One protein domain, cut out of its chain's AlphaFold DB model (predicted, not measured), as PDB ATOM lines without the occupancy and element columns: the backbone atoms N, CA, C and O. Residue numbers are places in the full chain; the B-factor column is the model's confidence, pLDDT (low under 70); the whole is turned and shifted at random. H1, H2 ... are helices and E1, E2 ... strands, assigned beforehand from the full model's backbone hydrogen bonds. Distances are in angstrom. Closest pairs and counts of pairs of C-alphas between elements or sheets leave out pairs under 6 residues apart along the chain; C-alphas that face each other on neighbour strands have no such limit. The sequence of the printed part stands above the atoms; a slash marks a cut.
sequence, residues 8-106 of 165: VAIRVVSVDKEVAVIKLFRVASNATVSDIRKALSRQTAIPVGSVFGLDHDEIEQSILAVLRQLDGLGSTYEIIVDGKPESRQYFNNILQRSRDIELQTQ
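What this domain is: This is residues 8 to 106 of the 165 residues of an uncharacterized protein of Planctomycetes bacterium TBK1r (UniProt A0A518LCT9). A small three-stranded antiparallel sheet has two helices, H1 and H3, running along one of its faces, and its other face is bare. The short helix H2 sits beside the strands at the sheet's level, and the long H4 starts near the end of E3 and crosses H3 steeply. With H1, H3 and H4 on one face of the sheet, this makes two layers, helices over strands. The 99 printed residues hold four named helices and three named strands in the order E1 H1 H2 E2 H3 E3 H4, with the sheet order E2 - E1 - E3, in the mixed class of helices and strands. The whole is compact, with a radius of gyration of the C-alphas of 13.3 A and spans of 32 by 32 by 21 A.

How they stand to each other: E1, residues 8 to 14, is the inner strand. H1, residues 18 to 28, is on the sheet at a height over the sheet of 10.5 A. H2, residues 33 to 41, touches H1 at a steep tilt of 55 degrees, opposite ways, and the closest C-alphas, of Ile 22 and Ile 36, are 6.4 A apart. E2, residues 46 to 50, is an edge strand antiparallel to E1 at 152 degrees, with N 8 and O 49 within hydrogen-bond range at 2.8 A. H3, residues 56 to 72, lies over E2 and E1 on the same face as H1, at a height over the sheet of 9.1 A, and runs along the strands, at 2 degrees to E1 on the local plane. H3 touches H1 at a shallow tilt of 10 degrees, opposite ways, with the closest C-alphas, of Ala 28 and Ser 62, 6.3 A apart. E3, residues 76 to 81, is the other edge strand, antiparallel to E1 at 159 degrees, with N 11 and O 78 at 2.8 A. E2, H3 and E3 form a split strand-helix-strand unit, two strands running the same way with E1 between them, and its crossover is right-handed. H4, residues 85 to 106, is close to but not clearly touching H3, at a steep tilt of 58 degrees, the same way; their closest C-alphas, of Leu 64 and Leu 95, are 7.5 A apart. H4 is apart from H1 and H2. In H1, H2, H3 and H4 every O i to N i+4 pair is within hydrogen-bond range.

Where its parts are: E1 begins at C-alpha 8 (142.482, 110.032, 100.309) and is 18.9 A long. H1 measures 15.4 A, H2 12.2 A, E2 12.4 A and E3 16.9 A. H3, 24.3 A, begins at C-alpha 56 (137.230, 116.502, 92.329). H4, 31.6 A, ends at C-alpha 106 (117.257, 100.245, 97.442).

The domain as a whole: The C-alphas farthest apart, of Ser 34 and Gln 104, are 38.6 A apart. The printed part has no cut, and its six links are tight. The mean pLDDT of the printed part is 86.6, and residues 52 to 55 are under 70.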
ATOM      1  N   VAL A   8     143.231 111.142  99.732       87.00
ATOM      2  CA  VAL A   8     142.482 110.032 100.309       87.00
ATOM      3  C   VAL A   8     143.230 108.742 100.012       87.00
ATOM      4  O   VAL A   8     143.582 108.438  98.866       87.00
ATOM      5  N   ALA A   9     143.464 107.969 101.063       90.38
ATOM      6  CA  ALA A   9     144.039 106.643 100.993       90.38
ATOM      7  C   ALA A   9     143.147 105.646 101.735       90.38
ATOM      8  O   ALA A   9     142.476 105.995 102.702       90.38
ATOM      9  N   ILE A  10     143.147 104.394 101.293       91.31
ATOM     10  CA  ILE A  10     142.347 103.326 101.894       91.31
ATOM     11  C   ILE A  10     143.291 102.265 102.439       91.31
ATOM     12  O   ILE A  10     144.156 101.759 101.723       91.31
ATOM     13  N   ARG A  11     143.135 101.921 103.714       93.75
ATOM     14  CA  ARG A  11     143.820 100.792 104.341       93.75
ATOM     15  C   ARG A  11     142.857  99.618 104.410       93.75
ATOM     16  O   ARG A  11     141.846  99.698 105.092       93.75
ATOM     17  N   VAL A  12     143.192  98.516 103.754       91.69
ATOM     18  CA  VAL A  12     142.413  97.278 103.861       91.69
ATOM     19  C   VAL A  12     142.896  96.495 105.080       91.69
ATOM     20  O   VAL A  12     144.086  96.205 105.201       91.69
ATOM     21  N   VAL A  13     141.979  96.204 105.997       91.06
ATOM     22  CA  VAL A  13     142.236  95.520 107.273       91.06
ATOM     23  C   VAL A  13     142.095  94.009 107.103       91.06
ATOM     24  O   VAL A  13     142.958  93.258 107.557       91.06
ATOM     25  N   SER A  14     141.051  93.560 106.407       88.56
ATOM     26  CA  SER A  14     140.830  92.153 106.068       88.56
ATOM     27  C   SER A  14     140.543  92.004 104.578       88.56
ATOM     28  O   SER A  14     139.898  92.857 103.964       88.56
ATOM     29  N   VAL A  15     141.057  90.925 103.987       83.44
ATOM     30  CA  VAL A  15     140.882  90.637 102.565       83.44
ATOM     31  C   VAL A  15     140.574  89.157 102.382       83.44
ATOM     32  O   VAL A  15     141.410  88.301 102.661       83.44
ATOM     33  N   ASP A  16     139.378  88.867 101.878       80.50
ATOM     34  CA  ASP A  16     138.979  87.496 101.535       80.50
ATOM     35  C   ASP A  16     139.275  87.194 100.062       80.50
ATOM     36  O   ASP A  16     139.700  86.102  99.687       80.50
ATOM     37  N   LYS A  17     139.089  88.197  99.193       88.62
ATOM     38  CA  LYS A  17     139.233  88.089  97.734       88.62
ATOM     39  C   LYS A  17     140.399  88.942  97.233       88.62
ATOM     40  O   LYS A  17     140.205  89.861  96.437       88.62
ATOM     41  N   GLU A  18     141.621  88.628  97.670       89.75
ATOM     42  CA  GLU A  18     142.828  89.439  97.406       89.75
ATOM     43  C   GLU A  18     142.998  89.809  95.922       89.75
ATOM     44  O   GLU A  18     143.239  90.965  95.585       89.75
ATOM     45  N   VAL A  19     142.810  88.855  95.004       91.94
ATOM     46  CA  VAL A  19     142.955  89.101  93.557       91.94
ATOM     47  C   VAL A  19     141.942  90.129  93.041       91.94
ATOM     48  O   VAL A  19     142.289  90.946  92.185       91.94
ATOM     49  N   ALA A  20     140.707  90.104  93.545       91.69
ATOM     50  CA  ALA A  20     139.681  91.075  93.168       91.69
ATOM     51  C   ALA A  20     140.027  92.467  93.712       91.69
ATOM     52  O   ALA A  20     139.982  93.442  92.965       91.69
ATOM     53  N   VAL A  21     140.485  92.539  94.963       91.12
ATOM     54  CA  VAL A  21     140.922  93.790  95.598       91.12
ATOM     55  C   VAL A  21     142.136  94.394  94.884       91.12
ATOM     56  O   VAL A  21     142.173  95.596  94.632       91.12
ATOM     57  N   ILE A  22     143.102  93.578  94.456       92.81
ATOM     58  CA  ILE A  22     144.234  94.057  93.650       92.81
ATOM     59  C   ILE A  22     143.751  94.664  92.330       92.81
ATOM     60  O   ILE A  22     144.219  95.735  91.949       92.81
ATOM     61  N   LYS A  23     142.833  93.996  91.619       92.44
ATOM     62  CA  LYS A  23     142.283  94.515  90.357       92.44
ATOM     63  C   LYS A  23     141.564  95.846  90.568       92.44
ATOM     64  O   LYS A  23     141.775  96.760  89.778       92.44
ATOM     65  N   LEU A  24     140.796  95.961  91.649       92.69
ATOM     66  CA  LEU A  24     140.098  97.185  92.025       92.69
ATOM     67  C   LEU A  24     141.064  98.364  92.195       92.69
ATOM     68  O   LEU A  24     140.956  99.367  91.490       92.69
ATOM     69  N   PHE A  25     142.074  98.217  93.057       91.88
ATOM     70  CA  PHE A  25     143.052  99.284  93.288       91.88
ATOM     71  C   PHE A  25     143.926  99.578  92.067       91.88
ATOM     72  O   PHE A  25     144.428 100.690  91.938       91.88
ATOM     73  N   ARG A  26     144.106  98.625  91.148       92.00
ATOM     74  CA  ARG A  26     144.821  98.867  89.886       92.00
ATOM     75  C   ARG A  26     144.069  99.767  88.917       92.00
ATOM     76  O   ARG A  26     144.723 100.408  88.104       92.00
ATOM     77  N   VAL A  27     142.741  99.771  88.973       87.62
ATOM     78  CA  VAL A  27     141.906 100.668  88.165       87.62
ATOM     79  C   VAL A  27     141.808 102.033  88.836       87.62
ATOM     80  O   VAL A  27     141.918 103.052  88.167       87.62
ATOM     81  N   ALA A  28     141.651 102.049  90.158       86.62
ATOM     82  CA  ALA A  28     141.387 103.272  90.907       86.62
ATOM     83  C   ALA A  28     142.637 104.046  91.356       86.62
ATOM     84  O   ALA A  28     142.513 105.151  91.868       86.62
ATOM     85  N   SER A  29     143.840 103.481  91.214       85.62
ATOM     86  CA  SER A  29     145.086 104.138  91.617       85.62
ATOM     87  C   SER A  29     146.205 103.935  90.599       85.62
ATOM     88  O   SER A  29     146.238 102.959  89.851       85.62
ATOM     89  N   ASN A  30     147.204 104.814  90.657       84.31
ATOM     90  CA  ASN A  30     148.441 104.674  89.888       84.31
ATOM     91  C   ASN A  30     149.446 103.684  90.520       84.31
ATOM     92  O   ASN A  30     150.554 103.519  90.007       84.31
ATOM     93  N   ALA A  31     149.100 103.023  91.633       86.69
ATOM     94  CA  ALA A  31     150.005 102.120  92.338       86.69
ATOM     95  C   ALA A  31     150.273 100.839  91.533       86.69
ATOM     96  O   ALA A  31     149.383 100.279  90.883       86.69
ATOM     97  N   THR A  32     151.507 100.330  91.576       91.81
ATOM     98  CA  THR A  32     151.846  99.071  90.899       91.81
ATOM     99  C   THR A  32     151.199  97.875  91.603       91.81
ATOM    100  O   THR A  32     150.897  97.925  92.792       91.81
ATOM    101  N   VAL A  33     151.024  96.747  90.898       93.38
ATOM    102  CA  VAL A  33     150.529  95.500  91.524       93.38
ATOM    103  C   VAL A  33     151.411  95.086  92.707       93.38
ATOM    104  O   VAL A  33     150.905  94.600  93.716       93.38
ATOM    105  N   SER A  34     152.726  95.288  92.583       93.69
ATOM    106  CA  SER A  34     153.688  94.996  93.645       93.69
ATOM    107  C   SER A  34     153.437  95.860  94.881       93.69
ATOM    108  O   SER A  34     153.392  95.336  95.993       93.69
ATOM    109  N   ASP A  35     153.221  97.162  94.691       93.50
ATOM    110  CA  ASP A  35     152.958  98.089  95.794       93.50
ATOM    111  C   ASP A  35     151.621  97.797  96.468       93.50
ATOM    112  O   ASP A  35     151.551  97.783  97.693       93.50
ATOM    113  N   ILE A  36     150.587  97.470  95.688       93.19
ATOM    114  CA  ILE A  36     149.271  97.096  96.217       93.19
ATOM    115  C   ILE A  36     149.379  95.819  97.053       93.19
ATOM    116  O   ILE A  36     148.946  95.809  98.199       93.19
ATOM    117  N   ARG A  37     150.019  94.756  96.547       93.50
ATOM    118  CA  ARG A  37     150.240  93.520  97.327       93.50
ATOM    119  C   ARG A  37     151.013  93.783  98.613       93.50
ATOM    120  O   ARG A  37     150.674  93.266  99.678       93.50
ATOM    121  N   LYS A  38     152.064  94.598  98.525       93.88
ATOM    122  CA  LYS A  38     152.852  94.998  99.691       93.88
ATOM    123  C   LYS A  38     151.998  95.773 100.693       93.88
ATOM    124  O   LYS A  38     152.154  95.564 101.891       93.88
ATOM    125  N   ALA A  39     151.097  96.623 100.218       92.81
ATOM    126  CA  ALA A  39     150.197  97.376 101.070       92.81
ATOM    127  C   ALA A  39     149.142  96.489 101.738       92.81
ATOM    128  O   ALA A  39     148.964  96.600 102.943       92.81
ATOM    129  N   LEU A  40     148.530  95.554 101.007       92.81
ATOM    130  CA  LEU A  40     147.576  94.590 101.564       92.81
ATOM    131  C   LEU A  40     148.235  93.698 102.628       92.81
ATOM    132  O   LEU A  40     147.745  93.602 103.748       92.81
ATOM    133  N   SER A  41     149.398  93.116 102.318       91.88
ATOM    134  CA  SER A  41     150.139  92.245 103.248       91.88
ATOM    135  C   SER A  41     150.649  92.958 104.502       91.88
ATOM    136  O   SER A  41     150.797  92.331 105.547       91.88
ATOM    137  N   ARG A  42     150.942  94.259 104.410       93.19
ATOM    138  CA  ARG A  42     151.406  95.076 105.542       93.19
ATOM    139  C   ARG A  42     150.300  95.914 106.174       93.19
ATOM    140  O   ARG A  42     150.605  96.693 107.073       93.19
ATOM    141  N   GLN A  43     149.066  95.801 105.682       91.31
ATOM    142  CA  GLN A  43     147.938  96.656 106.055       91.31
ATOM    143  C   GLN A  43     148.318  98.150 106.042       91.31
ATOM    144  O   GLN A  43     148.029  98.901 106.974       91.31
ATOM    145  N   THR A  44     149.016  98.600 104.998       92.69
ATOM    146  CA  THR A  44     149.320 100.025 104.803       92.69
ATOM    147  C   THR A  44     148.312 100.666 103.860       92.69
ATOM    148  O   THR A  44     147.694  99.995 103.038       92.69
ATOM    149  N   ALA A  45     148.162 101.984 103.966       92.31
ATOM    150  CA  ALA A  45     147.236 102.738 103.136       92.31
ATOM    151  C   ALA A  45     147.648 102.718 101.654       92.31
ATOM    152  O   ALA A  45     148.826 102.881 101.328       92.31
ATOM    153  N   ILE A  46     146.669 102.552 100.767       91.69
ATOM    154  CA  ILE A  46     146.814 102.645  99.315       91.69
ATOM    155  C   ILE A  46     146.197 103.979  98.878       91.69
ATOM    156  O   ILE A  46     145.015 104.202  99.148       91.69
ATOM    157  N   PRO A  47     146.955 104.887  98.239       89.19
ATOM    158  CA  PRO A  47     146.418 106.163  97.777       89.19
ATOM    159  C   PRO A  47     145.435 105.944  96.622       89.19
ATOM    160  O   PRO A  47     145.750 105.214  95.684       89.19
ATOM    161  N   VAL A  48     144.271 106.592  96.682       87.25
ATOM    162  CA  VAL A  48     143.222 106.482  95.650       87.25
ATOM    163  C   VAL A  48     143.071 107.788  94.875       87.25
ATOM    164  O   VAL A  48     142.932 107.767  93.659       87.25
ATOM    165  N   GLY A  49     143.188 108.941  95.536       83.38
ATOM    166  CA  GLY A  49     143.093 110.227  94.846       83.38
ATOM    167  C   GLY A  49     143.066 111.419  95.793       83.38
ATOM    168  O   GLY A  49     143.444 111.297  96.954       83.38
ATOM    169  N   SER A  50     142.630 112.571  95.285       80.62
ATOM    170  CA  SER A  50     142.436 113.811  96.038       80.62
ATOM    171  C   SER A  50     141.046 114.408  95.788       80.62
ATOM    172  O   SER A  50     140.716 114.698  94.645       80.62
ATOM    173  N   VAL A  51     140.263 114.657  96.843       73.19
ATOM    174  CA  VAL A  51     138.868 115.164  96.759       73.19
ATOM    175  C   VAL A  51     138.741 116.687  96.614       73.19
ATOM    176  O   VAL A  51     137.652 117.235  96.714       73.19
ATOM    177  N   PHE A  52     139.841 117.395  96.348       68.88
ATOM    178  CA  PHE A  52     139.814 118.820  95.997       68.88
ATOM    179  C   PHE A  52     140.687 119.073  94.762       68.88
ATOM    180  O   PHE A  52     141.751 118.462  94.613       68.88
ATOM    181  N   GLY A  53     140.240 119.973  93.883       67.06
ATOM    182  CA  GLY A  53     140.900 120.308  92.618       67.06
ATOM    183  C   GLY A  53     139.931 120.339  91.433       67.06
ATOM    184  O   GLY A  53     138.724 120.184  91.601       67.06
ATOM    185  N   LEU A  54     140.469 120.541  90.226       62.78
ATOM    186  CA  LEU A  54     139.681 120.592  88.984       62.78
ATOM    187  C   LEU A  54     138.926 119.279  88.702       62.78
ATOM    188  O   LEU A  54     137.823 119.334  88.174       62.78
ATOM    189  N   ASP A  55     139.465 118.143  89.152       68.06
ATOM    190  CA  ASP A  55     138.934 116.799  88.875       68.06
ATOM    191  C   ASP A  55     138.223 116.168  90.095       68.06
ATOM    192  O   ASP A  55     138.136 114.946  90.219       68.06
ATOM    193  N   HIS A  56     137.762 116.990  91.049       74.31
ATOM    194  CA  HIS A  56     137.230 116.502  92.329       74.31
ATOM    195  C   HIS A  56     136.026 115.557  92.180       74.31
ATOM    196  O   HIS A  56     136.012 114.524  92.843       74.31
ATOM    197  N   ASP A  57     135.080 115.855  91.284       77.00
ATOM    198  CA  ASP A  57     133.888 115.024  91.058       77.00
ATOM    199  C   ASP A  57     134.249 113.619  90.541       77.00
ATOM    200  O   ASP A  57     133.723 112.613  91.017       77.00
ATOM    201  N   GLU A  58     135.177 113.520  89.584       81.56
ATOM    202  CA  GLU A  58     135.604 112.231  89.020       81.56
ATOM    203  C   GLU A  58     136.327 111.381  90.073       81.56
ATOM    204  O   GLU A  58     136.088 110.176  90.200       81.56
ATOM    205  N   ILE A  59     137.184 112.018  90.874       81.94
ATOM    206  CA  ILE A  59     137.910 111.346  91.949       81.94
ATOM    207  C   ILE A  59     136.957 110.908  93.064       81.94
ATOM    208  O   ILE A  59     137.102 109.798  93.579       81.94
ATOM    209  N   GLU A  60     135.982 111.740  93.426       84.62
ATOM    210  CA  GLU A  60     134.938 111.397  94.389       84.62
ATOM    211  C   GLU A  60     134.196 110.130  93.951       84.62
ATOM    212  O   GLU A  60     134.134 109.159  94.709       84.62
ATOM    213  N   GLN A  61     133.715 110.096  92.705       84.19
ATOM    214  CA  GLN A  61     133.018 108.931  92.158       84.19
ATOM    215  C   GLN A  61     133.914 107.689  92.111       84.19
ATOM    216  O   GLN A  61     133.461 106.590  92.435       84.19
ATOM    217  N   SER A  62     135.196 107.847  91.772       85.56
ATOM    218  CA  SER A  62     136.172 106.753  91.799       85.56
ATOM    219  C   SER A  62     136.360 106.188  93.211       85.56
ATOM    220  O   SER A  62     136.315 104.970  93.404       85.56
ATOM    221  N   ILE A  63     136.493 107.051  94.225       88.88
ATOM    222  CA  ILE A  63     136.610 106.628  95.625       88.88
ATOM    223  C   ILE A  63     135.342 105.892  96.063       88.88
ATOM    224  O   ILE A  63     135.447 104.777  96.569       88.88
ATOM    225  N   LEU A  64     134.154 106.456  95.824       89.19
ATOM    226  CA  LEU A  64     132.880 105.811  96.170       89.19
ATOM    227  C   LEU A  64     132.724 104.447  95.481       89.19
ATOM    228  O   LEU A  64     132.331 103.469  96.120       89.19
ATOM    229  N   ALA A  65     133.109 104.337  94.206       88.44
ATOM    230  CA  ALA A  65     133.087 103.077  93.470       88.44
ATOM    231  C   ALA A  65     134.041 102.024  94.060       88.44
ATOM    232  O   ALA A  65     133.708 100.836  94.066       88.44
ATOM    233  N   VAL A  66     135.207 102.434  94.575       91.12
ATOM    234  CA  VAL A  66     136.122 101.534  95.293       91.12
ATOM    235  C   VAL A  66     135.495 101.038  96.587       91.12
ATOM    236  O   VAL A  66     135.521  99.835  96.835       91.12
ATOM    237  N   LEU A  67     134.911 101.929  97.388       90.88
ATOM    238  CA  LEU A  67     134.293 101.560  98.665       90.88
ATOM    239  C   LEU A  67     133.157 100.549  98.461       90.88
ATOM    240  O   LEU A  67     133.205  99.468  99.044       90.88
ATOM    241  N   ARG A  68     132.235 100.814  97.523       89.06
ATOM    242  CA  ARG A  68     131.148  99.879  97.172       89.06
ATOM    243  C   ARG A  68     131.658  98.506  96.750       89.06
ATOM    244  O   ARG A  68     131.097  97.479  97.126       89.06
ATOM    245  N   GLN A  69     132.720  98.464  95.946       91.12
ATOM    246  CA  GLN A  69     133.298  97.192  95.513       91.12
ATOM    247  C   GLN A  69     134.000  96.462  96.660       91.12
ATOM    248  O   GLN A  69     133.933  95.239  96.711       91.12
ATOM    249  N   LEU A  70     134.642  97.170  97.593       90.81
ATOM    250  CA  LEU A  70     135.202  96.549  98.795       90.81
ATOM    251  C   LEU A  70     134.103  95.962  99.689       90.81
ATOM    252  O   LEU A  70     134.250  94.819 100.132       90.81
ATOM    253  N   ASP A  71     132.995  96.687  99.874       88.94
ATOM    254  CA  ASP A  71     131.823  96.218 100.625       88.94
ATOM    255  C   ASP A  71     131.223  94.960  99.972       88.94
ATOM    256  O   ASP A  71     131.061  93.931 100.627       88.94
ATOM    257  N   GLY A  72     131.008  94.976  98.649       87.06
ATOM    258  CA  GLY A  72     130.514  93.812  97.896       87.06
ATOM    259  C   GLY A  72     131.480  92.615  97.868       87.06
ATOM    260  O   GLY A  72     131.078  91.473  97.626       87.06
ATOM    261  N   LEU A  73     132.768  92.844  98.133       89.56
ATOM    262  CA  LEU A  73     133.764  91.787  98.307       89.56
ATOM    263  C   LEU A  73     133.852  91.273  99.753       89.56
ATOM    264  O   LEU A  73     134.588  90.310  99.971       89.56
ATOM    265  N   GLY A  74     133.125  91.872 100.704       86.56
ATOM    266  CA  GLY A  74     133.168  91.526 102.129       86.56
ATOM    267  C   GLY A  74     134.458  91.961 102.830       86.56
ATOM    268  O   GLY A  74     134.837  91.381 103.842       86.56
ATOM    269  N   SER A  75     135.184  92.939 102.278       88.81
ATOM    270  CA  SER A  75     136.469  93.387 102.833       88.81
ATOM    271  C   SER A  75     136.264  94.420 103.940       88.81
ATOM    272  O   SER A  75     135.488  95.355 103.774       88.81
ATOM    273  N   THR A  76     136.997  94.318 105.052       90.62
ATOM    274  CA  THR A  76     137.031  95.383 106.071       90.62
ATOM    275  C   THR A  76     138.132  96.380 105.733       90.62
ATOM    276  O   THR A  76     139.270  95.982 105.472       90.62
ATOM    277  N   TYR A  77     137.833  97.675 105.764       91.69
ATOM    278  CA  TYR A  77     138.787  98.732 105.434       91.69
ATOM    279  C   TYR A  77     138.604  99.977 106.305       91.69
ATOM    280  O   TYR A  77     137.590 100.169 106.970       91.69
ATOM    281  N   GLU A  78     139.610 100.840 106.270       90.44
ATOM    282  CA  GLU A  78     139.617 102.156 106.886       90.44
ATOM    283  C   GLU A  78     139.967 103.217 105.846       90.44
ATOM    284  O   GLU A  78     140.861 103.026 105.016       90.44
ATOM    285  N   ILE A  79     139.298 104.366 105.933       88.50
ATOM    286  CA  ILE A  79     139.561 105.506 105.061       88.50
ATOM    287  C   ILE A  79     140.452 106.502 105.798       88.50
ATOM    288  O   ILE A  79     140.140 106.957 106.898       88.50
ATOM    289  N   ILE A  80     141.577 106.841 105.181       88.12
ATOM    290  CA  ILE A  80     142.584 107.752 105.710       88.12
ATOM    291  C   ILE A  80     142.560 109.010 104.850       88.12
ATOM    292  O   ILE A  80     142.952 108.995 103.683       88.12
ATOM    293  N   VAL A  81     142.103 110.105 105.452       84.81
ATOM    294  CA  VAL A  81     142.056 111.428 104.827       84.81
ATOM    295  C   VAL A  81     143.116 112.305 105.483       84.81
ATOM    296  O   VAL A  81     143.029 112.627 106.679       84.81
ATOM    297  N   ASP A  82     144.132 112.666 104.704       78.56
ATOM    298  CA  ASP A  82     145.195 113.562 105.148       78.56
ATOM    299  C   ASP A  82     144.837 115.008 104.793       78.56
ATOM    300  O   ASP A  82     144.353 115.293 103.701       78.56
ATOM    301  N   GLY A  83     145.015 115.933 105.730       75.25
ATOM    302  CA  GLY A  83     144.579 117.319 105.575       75.25
ATOM    303  C   GLY A  83     143.916 117.897 106.820       75.25
ATOM    304  O   GLY A  83     143.983 117.340 107.919       75.25
ATOM    305  N   LYS A  84     143.298 119.068 106.647       78.62
ATOM    306  CA  LYS A  84     142.670 119.807 107.745       78.62
ATOM    307  C   LYS A  84     141.341 119.153 108.173       78.62
ATOM    308  O   LYS A  84     140.731 118.445 107.369       78.62
ATOM    309  N   PRO A  85     140.865 119.381 109.413       78.56
ATOM    310  CA  PRO A  85     139.591 118.840 109.896       78.56
ATOM    311  C   PRO A  85     138.394 119.117 108.973       78.56
ATOM    312  O   PRO A  85     137.541 118.251 108.805       78.56
ATOM    313  N   GLU A  86     138.362 120.279 108.321       77.81
ATOM    314  CA  GLU A  86     137.302 120.685 107.395       77.81
ATOM    315  C   GLU A  86     137.234 119.767 106.168       77.81
ATOM    316  O   GLU A  86     136.151 119.382 105.734       77.81
ATOM    317  N   SER A  87     138.388 119.340 105.647       77.44
ATOM    318  CA  SER A  87     138.465 118.400 104.527       77.44
ATOM    319  C   SER A  87     137.917 117.021 104.896       77.44
ATOM    320  O   SER A  87     137.271 116.368 104.081       77.44
ATOM    321  N   ARG A  88     138.137 116.586 106.144       79.12
ATOM    322  CA  ARG A  88     137.567 115.333 106.661       79.12
ATOM    323  C   ARG A  88     136.056 115.431 106.808       79.12
ATOM    324  O   ARG A  88     135.353 114.500 106.435       79.12
ATOM    325  N   GLN A  89     135.561 116.552 107.329       82.94
ATOM    326  CA  GLN A  89     134.125 116.784 107.460       82.94
ATOM    327  C   GLN A  89     133.437 116.808 106.091       82.94
ATOM    328  O   GLN A  89     132.408 116.165 105.921       82.94
ATOM    329  N   TYR A  90     134.033 117.485 105.108       81.69
ATOM    330  CA  TYR A  90     133.539 117.489 103.732       81.69
ATOM    331  C   TYR A  90     133.455 116.073 103.149       81.69
ATOM    332  O   TYR A  90     132.397 115.668 102.671       81.69
ATOM    333  N   PHE A  91     134.528 115.287 103.271       81.81
ATOM    334  CA  PHE A  91     134.536 113.910 102.784       81.81
ATOM    335  C   PHE A  91     133.520 113.016 103.515       81.81
ATOM    336  O   PHE A  91     132.839 112.214 102.886       81.81
ATOM    337  N   ASN A  92     133.338 113.190 104.826       84.06
ATOM    338  CA  ASN A  92     132.302 112.469 105.567       84.06
ATOM    339  C   ASN A  92     130.889 112.820 105.080       84.06
ATOM    340  O   ASN A  92     130.051 111.928 104.977       84.06
ATOM    341  N   ASN A  93     130.627 114.087 104.744       85.19
ATOM    342  CA  ASN A  93     129.337 114.499 104.187       85.19
ATOM    343  C   ASN A  93     129.079 113.844 102.821       85.19
ATOM    344  O   ASN A  93     127.957 113.427 102.552       85.19
ATOM    345  N   ILE A  94     130.114 113.719 101.984       84.44
ATOM    346  CA  ILE A  94     130.046 112.986 100.712       84.44
ATOM    347  C   ILE A  94     129.683 111.517 100.950       84.44
ATOM    348  O   ILE A  94     128.746 111.006 100.338       84.44
ATOM    349  N   LEU A  95     130.397 110.841 101.858       84.88
ATOM    350  CA  LEU A  95     130.138 109.433 102.169       84.88
ATOM    351  C   LEU A  95     128.713 109.222 102.676       84.88
ATOM    352  O   LEU A  95     128.045 108.283 102.246       84.88
ATOM    353  N   GLN A  96     128.250 110.097 103.572       86.06
ATOM    354  CA  GLN A  96     126.893 110.027 104.096       86.06
ATOM    355  C   GLN A  96     125.872 110.197 102.971       86.06
ATOM    356  O   GLN A  96     125.005 109.347 102.807       86.06
ATOM    357  N   ARG A  97     126.042 111.218 102.126       86.62
ATOM    358  CA  ARG A  97     125.151 111.459 100.989       86.62
ATOM    359  C   ARG A  97     125.110 110.277 100.018       86.62
ATOM    360  O   ARG A  97     124.038 109.944  99.531       86.62
ATOM    361  N   SER A  98     126.249 109.641  99.731       84.94
ATOM    362  CA  SER A  98     126.283 108.446  98.873       84.94
ATOM    363  C   SER A  98     125.478 107.299  99.476       84.94
ATOM    364  O   SER A  98     124.704 106.665  98.765       84.94
ATOM    365  N   ARG A  99     125.633 107.054 100.781       85.00
ATOM    366  CA  ARG A  99     124.873 106.019 101.495       85.00
ATOM    367  C   ARG A  99     123.382 106.315 101.503       85.00
ATOM    368  O   ARG A  99     122.597 105.410 101.257       85.00
ATOM    369  N   ASP A 100     123.003 107.571 101.725       86.00
ATOM    370  CA  ASP A 100     121.601 107.985 101.695       86.00
ATOM    371  C   ASP A 100     120.996 107.744 100.300       86.00
ATOM    372  O   ASP A 100     119.897 107.210 100.191       86.00
ATOM    373  N   ILE A 101     121.731 108.053  99.222       86.69
ATOM    374  CA  ILE A 101     121.302 107.775  97.839       86.69
ATOM    375  C   ILE A 101     121.167 106.268  97.588       86.69
ATOM    376  O   ILE A 101     120.207 105.835  96.951       86.69
ATOM    377  N   GLU A 102     122.121 105.461  98.052       85.62
ATOM    378  CA  GLU A 102     122.078 104.000  97.907       85.62
ATOM    379  C   GLU A 102     120.876 103.401  98.638       85.62
ATOM    380  O   GLU A 102     120.142 102.614  98.045       85.62
ATOM    381  N   LEU A 103     120.631 103.838  99.876       86.88
ATOM    382  CA  LEU A 103     119.480 103.420 100.668       86.88
ATOM    383  C   LEU A 103     118.164 103.811  99.984       86.88
ATOM    384  O   LEU A 103     117.292 102.969  99.805       86.88
ATOM    385  N   GLN A 104     118.049 105.056  99.514       90.12
ATOM    386  CA  GLN A 104     116.881 105.514  98.752       90.12
ATOM    387  C   GLN A 104     116.674 104.695  97.474       90.12
ATOM    388  O   GLN A 104     115.551 104.325  97.147       90.12
ATOM    389  N   THR A 105     117.754 104.378  96.757       89.75
ATOM    390  CA  THR A 105     117.694 103.548  95.546       89.75
ATOM    391  C   THR A 105     117.211 102.138  95.872       89.75
ATOM    392  O   THR A 105     116.381 101.593  95.145       89.75
ATOM    393  N   GLN A 106     117.693 101.555  96.970       91.25
ATOM    394  CA  GLN A 106     117.257 100.245  97.442       91.25
ATOM    395  C   GLN A 106     115.774 100.256  97.829       91.25
ATOM    396  O   GLN A 106     115.031  99.395  97.375       91.25
TER     397      GLN A 106